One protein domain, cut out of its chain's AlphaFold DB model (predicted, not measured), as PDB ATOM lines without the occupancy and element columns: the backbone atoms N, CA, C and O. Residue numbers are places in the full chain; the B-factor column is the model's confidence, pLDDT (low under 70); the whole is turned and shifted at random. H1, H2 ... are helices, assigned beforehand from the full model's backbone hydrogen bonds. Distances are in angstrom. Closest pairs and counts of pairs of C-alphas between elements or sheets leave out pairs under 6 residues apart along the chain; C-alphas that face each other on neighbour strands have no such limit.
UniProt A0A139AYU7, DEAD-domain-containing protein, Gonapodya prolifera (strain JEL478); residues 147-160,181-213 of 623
ATOM      1  N   SER A 147     -53.059 -22.017  45.858       90.75
ATOM      2  CA  SER A 147     -52.534 -22.780  44.715       90.75
ATOM      3  C   SER A 147     -51.000 -22.812  44.692       90.75
ATOM      4  O   SER A 147     -50.346 -21.773  44.788       90.75
ATOM      5  N   LEU A 148     -50.417 -23.996  44.480       87.81
ATOM      6  CA  LEU A 148     -48.968 -24.164  44.324       87.81
ATOM      7  C   LEU A 148     -48.424 -23.407  43.105       87.81
ATOM      8  O   LEU A 148     -47.276 -22.969  43.125       87.81
ATOM      9  N   GLN A 149     -49.242 -23.221  42.065       89.62
ATOM     10  CA  GLN A 149     -48.872 -22.406  40.910       89.62
ATOM     11  C   GLN A 149     -48.811 -20.919  41.294       89.62
ATOM     12  O   GLN A 149     -47.843 -20.244  40.956       89.62
ATOM     13  N   SER A 150     -49.770 -20.445  42.099       88.62
ATOM     14  CA  SER A 150     -49.749 -19.082  42.648       88.62
ATOM     15  C   SER A 150     -48.486 -18.827  43.473       88.62
ATOM     16  O   SER A 150     -47.825 -17.817  43.261       88.62
ATOM     17  N   LEU A 151     -48.092 -19.765  44.347       87.38
ATOM     18  CA  LEU A 151     -46.850 -19.657  45.129       87.38
ATOM     19  C   LEU A 151     -45.603 -19.524  44.238       87.38
ATOM     20  O   LEU A 151     -44.688 -18.769  44.566       87.38
ATOM     21  N   ILE A 152     -45.558 -20.248  43.114       88.00
ATOM     22  CA  ILE A 152     -44.461 -20.173  42.139       88.00
ATOM     23  C   ILE A 152     -44.452 -18.814  41.427       88.00
ATOM     24  O   ILE A 152     -43.381 -18.239  41.231       88.00
ATOM     25  N   ASP A 153     -45.611 -18.297  41.026       88.44
ATOM     26  CA  ASP A 153     -45.692 -17.073  40.225       88.44
ATOM     27  C   ASP A 153     -45.524 -15.800  41.071       88.44
ATOM     28  O   ASP A 153     -44.828 -14.878  40.635       88.44
ATOM     29  N   THR A 154     -45.996 -15.789  42.323       86.31
ATOM     30  CA  THR A 154     -45.620 -14.779  43.332       86.31
ATOM     31  C   THR A 154     -44.098 -14.738  43.521       86.31
ATOM     32  O   THR A 154     -43.498 -13.663  43.472       86.31
ATOM     33  N   ALA A 155     -43.448 -15.903  43.654       85.12
ATOM     34  CA  ALA A 155     -42.003 -16.011  43.885       85.12
ATOM     35  C   ALA A 155     -41.127 -15.596  42.685       85.12
ATOM     36  O   ALA A 155     -39.982 -15.197  42.876       85.12
ATOM     37  N   LYS A 156     -41.646 -15.666  41.451       85.38
ATOM     38  CA  LYS A 156     -41.001 -15.058  40.268       85.38
ATOM     39  C   LYS A 156     -41.213 -13.543  40.227       85.38
ATOM     40  O   LYS A 156     -40.315 -12.797  39.841       85.38
ATOM     41  N   SER A 157     -42.418 -13.097  40.579       81.44
ATOM     42  CA  SER A 157     -42.838 -11.700  40.431       81.44
ATOM     43  C   SER A 157     -42.056 -10.764  41.353       81.44
ATOM     44  O   SER A 157     -41.678  -9.677  40.924       81.44
ATOM     45  N   SER A 158     -41.735 -11.205  42.574       72.69
ATOM     46  CA  SER A 158     -40.867 -10.462  43.500       72.69
ATOM     47  C   SER A 158     -39.481 -10.173  42.907       72.69
ATOM     48  O   SER A 158     -39.040  -9.026  42.935       72.69
ATOM     49  N   MET A 159     -38.833 -11.165  42.281       64.38
ATOM     50  CA  MET A 159     -37.513 -10.987  41.654       64.38
ATOM     51  C   MET A 159     -37.532  -9.946  40.522       64.38
ATOM     52  O   MET A 159     -36.595  -9.163  40.380       64.38
ATOM     53  N   SER A 160     -38.611  -9.909  39.734       57.34
ATOM     54  CA  SER A 160     -38.779  -8.948  38.633       57.34
ATOM     55  C   SER A 160     -38.809  -7.494  39.128       57.34
ATOM     56  O   SER A 160     -38.223  -6.603  38.512       57.34
ATOM     57  N   GLU A 181     -43.145 -17.672  49.404       81.94
ATOM     58  CA  GLU A 181     -43.512 -16.967  50.647       81.94
ATOM     59  C   GLU A 181     -43.661 -17.897  51.871       81.94
ATOM     60  O   GLU A 181     -43.271 -17.540  52.988       81.94
ATOM     61  N   VAL A 182     -44.113 -19.139  51.651       83.31
ATOM     62  CA  VAL A 182     -44.198 -20.199  52.676       83.31
ATOM     63  C   VAL A 182     -42.841 -20.807  53.069       83.31
ATOM     64  O   VAL A 182     -42.786 -21.648  53.961       83.31
ATOM     65  N   GLY A 183     -41.737 -20.396  52.439       84.00
ATOM     66  CA  GLY A 183     -40.375 -20.849  52.743       84.00
ATOM     67  C   GLY A 183     -39.897 -22.077  51.960       84.00
ATOM     68  O   GLY A 183     -38.770 -22.515  52.167       84.00
ATOM     69  N   LEU A 184     -40.709 -22.638  51.056       88.44
ATOM     70  CA  LEU A 184     -40.312 -23.770  50.208       88.44
ATOM     71  C   LEU A 184     -39.624 -23.276  48.927       88.44
ATOM     72  O   LEU A 184     -40.151 -22.389  48.255       88.44
ATOM     73  N   GLU A 185     -38.498 -23.876  48.534       90.75
ATOM     74  CA  GLU A 185     -37.886 -23.619  47.217       90.75
ATOM     75  C   GLU A 185     -38.860 -23.916  46.065       90.75
ATOM     76  O   GLU A 185     -39.506 -24.968  46.026       90.75
ATOM     77  N   VAL A 186     -38.881 -23.030  45.071       89.62
ATOM     78  CA  VAL A 186     -39.715 -23.120  43.867       89.62
ATOM     79  C   VAL A 186     -39.527 -24.450  43.130       89.62
ATOM     80  O   VAL A 186     -40.511 -25.033  42.680       89.62
ATOM     81  N   ASP A 187     -38.311 -24.996  43.057       89.69
ATOM     82  CA  ASP A 187     -38.055 -26.281  42.385       89.69
ATOM     83  C   ASP A 187     -38.577 -27.497  43.163       89.69
ATOM     84  O   ASP A 187     -38.936 -28.514  42.563       89.69
ATOM     85  N   PHE A 188     -38.724 -27.384  44.487       89.75
ATOM     86  CA  PHE A 188     -39.473 -28.371  45.261       89.75
ATOM     87  C   PHE A 188     -40.969 -28.283  44.929       89.75
ATOM     88  O   PHE A 188     -41.591 -29.307  44.653       89.75
ATOM     89  N   VAL A 189     -41.535 -27.071  44.859       89.69
ATOM     90  CA  VAL A 189     -42.965 -26.858  44.570       89.69
ATOM     91  C   VAL A 189     -43.341 -27.265  43.134       89.69
ATOM     92  O   VAL A 189     -44.328 -27.975  42.945       89.69
ATOM     93  N   LYS A 190     -42.504 -26.948  42.131       89.50
ATOM     94  CA  LYS A 190     -42.624 -27.469  40.751       89.50
ATOM     95  C   LYS A 190     -42.662 -28.999  40.733       89.50
ATOM     96  O   LYS A 190     -43.472 -29.595  40.019       89.50
ATOM     97  N   ARG A 191     -41.796 -29.654  41.519       87.62
ATOM     98  CA  ARG A 191     -41.782 -31.116  41.612       87.62
ATOM     99  C   ARG A 191     -43.068 -31.651  42.240       87.62
ATOM    100  O   ARG A 191     -43.626 -32.574  41.654       87.62
ATOM    101  N   LEU A 192     -43.553 -31.073  43.349       86.31
ATOM    102  CA  LEU A 192     -44.820 -31.471  43.989       86.31
ATOM    103  C   LEU A 192     -45.992 -31.435  42.995       86.31
ATOM    104  O   LEU A 192     -46.717 -32.421  42.890       86.31
ATOM    105  N   LEU A 193     -46.113 -30.358  42.209       85.88
ATOM    106  CA  LEU A 193     -47.088 -30.256  41.117       85.88
ATOM    107  C   LEU A 193     -46.914 -31.383  40.086       85.88
ATOM    108  O   LEU A 193     -47.876 -32.070  39.745       85.88
ATOM    109  N   SER A 194     -45.682 -31.618  39.618       83.00
ATOM    110  CA  SER A 194     -45.410 -32.652  38.610       83.00
ATOM    111  C   SER A 194     -45.680 -34.076  39.116       83.00
ATOM    112  O   SER A 194     -46.142 -34.922  38.356       83.00
ATOM    113  N   ASP A 195     -45.392 -34.361  40.388       75.94
ATOM    114  CA  ASP A 195     -45.589 -35.676  41.003       75.94
ATOM    115  C   ASP A 195     -47.065 -35.886  41.390       75.94
ATOM    116  O   ASP A 195     -47.563 -37.006  41.291       75.94
ATOM    117  N   GLY A 196     -47.799 -34.810  41.707       67.81
ATOM    118  CA  GLY A 196     -49.260 -34.808  41.807       67.81
ATOM    119  C   GLY A 196     -49.938 -35.134  40.474       67.81
ATOM    120  O   GLY A 196     -50.749 -36.056  40.415       67.81
ATOM    121  N   ALA A 197     -49.561 -34.452  39.387       63.91
ATOM    122  CA  ALA A 197     -50.103 -34.710  38.048       63.91
ATOM    123  C   ALA A 197     -49.846 -36.157  37.574       63.91
ATOM    124  O   ALA A 197     -50.744 -36.808  37.041       63.91
ATOM    125  N   LYS A 198     -48.645 -36.696  37.834       66.81
ATOM    126  CA  LYS A 198     -48.316 -38.111  37.565       66.81
ATOM    127  C   LYS A 198     -49.118 -39.084  38.432       66.81
ATOM    128  O   LYS A 198     -49.392 -40.185  37.973       66.81
ATOM    129  N   ALA A 199     -49.460 -38.718  39.670       59.69
ATOM    130  CA  ALA A 199     -50.257 -39.574  40.546       59.69
ATOM    131  C   ALA A 199     -51.704 -39.694  40.046       59.69
ATOM    132  O   ALA A 199     -52.188 -40.813  39.896       59.69
ATOM    133  N   LEU A 200     -52.340 -38.570  39.688       52.47
ATOM    134  CA  LEU A 200     -53.679 -38.558  39.088       52.47
ATOM    135  C   LEU A 200     -53.744 -39.466  37.845       52.47
ATOM    136  O   LEU A 200     -54.633 -40.304  37.731       52.47
ATOM    137  N   ALA A 201     -52.743 -39.368  36.964       54.97
ATOM    138  CA  ALA A 201     -52.628 -40.195  35.761       54.97
ATOM    139  C   ALA A 201     -52.292 -41.685  36.014       54.97
ATOM    140  O   ALA A 201     -52.236 -42.455  35.056       54.97
ATOM    141  N   ALA A 202     -52.025 -42.098  37.260       55.44
ATOM    142  CA  ALA A 202     -51.523 -43.437  37.592       55.44
ATOM    143  C   ALA A 202     -52.344 -44.212  38.640       55.44
ATOM    144  O   ALA A 202     -52.158 -45.425  38.739       55.44
ATOM    145  N   SER A 203     -53.208 -43.558  39.431       48.97
ATOM    146  CA  SER A 203     -54.062 -44.237  40.425       48.97
ATOM    147  C   SER A 203     -55.554 -43.891  40.381       48.97
ATOM    148  O   SER A 203     -56.314 -44.605  41.023       48.97
ATOM    149  N   GLY A 204     -55.996 -42.875  39.629       42.41
ATOM    150  CA  GLY A 204     -57.421 -42.548  39.432       42.41
ATOM    151  C   GLY A 204     -58.122 -41.902  40.637       42.41
ATOM    152  O   GLY A 204     -58.699 -40.829  40.494       42.41
ATOM    153  N   ASP A 205     -58.019 -42.514  41.818       44.50
ATOM    154  CA  ASP A 205     -58.764 -42.134  43.031       44.50
ATOM    155  C   ASP A 205     -58.080 -41.046  43.885       44.50
ATOM    156  O   ASP A 205     -58.693 -40.457  44.776       44.50
ATOM    157  N   ASP A 206     -56.794 -40.765  43.647       53.84
ATOM    158  CA  ASP A 206     -56.032 -39.784  44.426       53.84
ATOM    159  C   ASP A 206     -56.040 -38.384  43.791       53.84
ATOM    160  O   ASP A 206     -55.424 -38.154  42.744       53.84
ATOM    161  N   ALA A 207     -56.593 -37.398  44.500       58.84
ATOM    162  CA  ALA A 207     -56.473 -35.997  44.105       58.84
ATOM    163  C   ALA A 207     -54.995 -35.519  44.078       58.84
ATOM    164  O   ALA A 207     -54.229 -35.784  45.016       58.84
ATOM    165  N   PRO A 208     -54.564 -34.774  43.041       73.88
ATOM    166  CA  PRO A 208     -53.241 -34.157  43.002       73.88
ATOM    167  C   PRO A 208     -53.132 -33.017  44.028       73.88
ATOM    168  O   PRO A 208     -54.072 -32.248  44.219       73.88
ATOM    169  N   LEU A 209     -51.954 -32.840  44.640       80.88
ATOM    170  CA  LEU A 209     -51.683 -31.668  45.481       80.88
ATOM    171  C   LEU A 209     -51.479 -30.433  44.590       80.88
ATOM    172  O   LEU A 209     -50.367 -30.144  44.157       80.88
ATOM    173  N   THR A 210     -52.567 -29.725  44.295       85.69
ATOM    174  CA  THR A 210     -52.578 -28.486  43.496       85.69
ATOM    175  C   THR A 210     -52.547 -27.221  44.351       85.69
ATOM    176  O   THR A 210     -52.134 -26.172  43.861       85.69
ATOM    177  N   ALA A 211     -52.934 -27.309  45.625       87.94
ATOM    178  CA  ALA A 211     -52.969 -26.201  46.577       87.94
ATOM    179  C   ALA A 211     -52.568 -26.653  47.991       87.94
ATOM    180  O   ALA A 211     -52.771 -27.811  48.360       87.94
ATOM    181  N   LEU A 212     -52.036 -25.728  48.793       88.88
ATOM    182  CA  LEU A 212     -51.878 -25.897  50.237       88.88
ATOM    183  C   LEU A 212     -53.185 -25.542  50.948       88.88
ATOM    184  O   LEU A 212     -53.751 -24.472  50.721       88.88
ATOM    185  N   LEU A 213     -53.633 -26.398  51.863       89.12
ATOM    186  CA  LEU A 213     -54.737 -26.079  52.771       89.12
ATOM    187  C   LEU A 213     -54.310 -24.995  53.787       89.12
ATOM    188  O   LEU A 213     -53.116 -24.879  54.076       89.12
TER     189      LEU A 213
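AT A GLANCE: This is residues 147 to 160 and 181 to 213 of the 623 residues of the protein "DEAD-domain-containing protein" of Gonapodya prolifera (strain JEL478) (UniProt A0A139AYU7). Two helices running opposite ways overlap over only part of their lengths, the longer H2 reaching well past H1, in a rod-like outline, only just a rod. After H2 the tail, residues 204 to 213, folds back along H2 toward the beginning of H1. The printed part has 47 residues, with H1 then H2 and no named strand: all helix. It is only just loose, close to compact, with a radius of gyration of the C-alphas of 11.9 A and spans of 38 by 19 by 14 A.

HOW THE PARTS SIT: H2, residues 186 to 203, touches H1, residues 148 to 160, with its residues 186 to 193 alone. The closest C-alphas, those of Val 186 and Ile 152, are 5.8 A apart. The tilt is shallow, 23 degrees, opposite ways. Every O i to N i+4 pair in H2 is within hydrogen-bond range; in H1, 8 of 9 are.

IN THESE COORDINATES: H2 measures 25.8 A from C-alpha 186 at (-39.715, -23.120, 43.867) to C-alpha 203 at (-54.062, -44.237, 40.425). H1 measures 19.2 A and begins at C-alpha 148, (-48.968, -24.164, 44.324).

THE WHOLE: The C-alphas of Ser 160 and Asp 205, the two farthest apart, are 39.0 A apart. Residues 161 to 180 are not printed; C-alphas 160 and 181 are 15.2 A apart across this cut, in the link from H1 to H2. Residues 159 to 160 and 196 to 207 have pLDDT under 70.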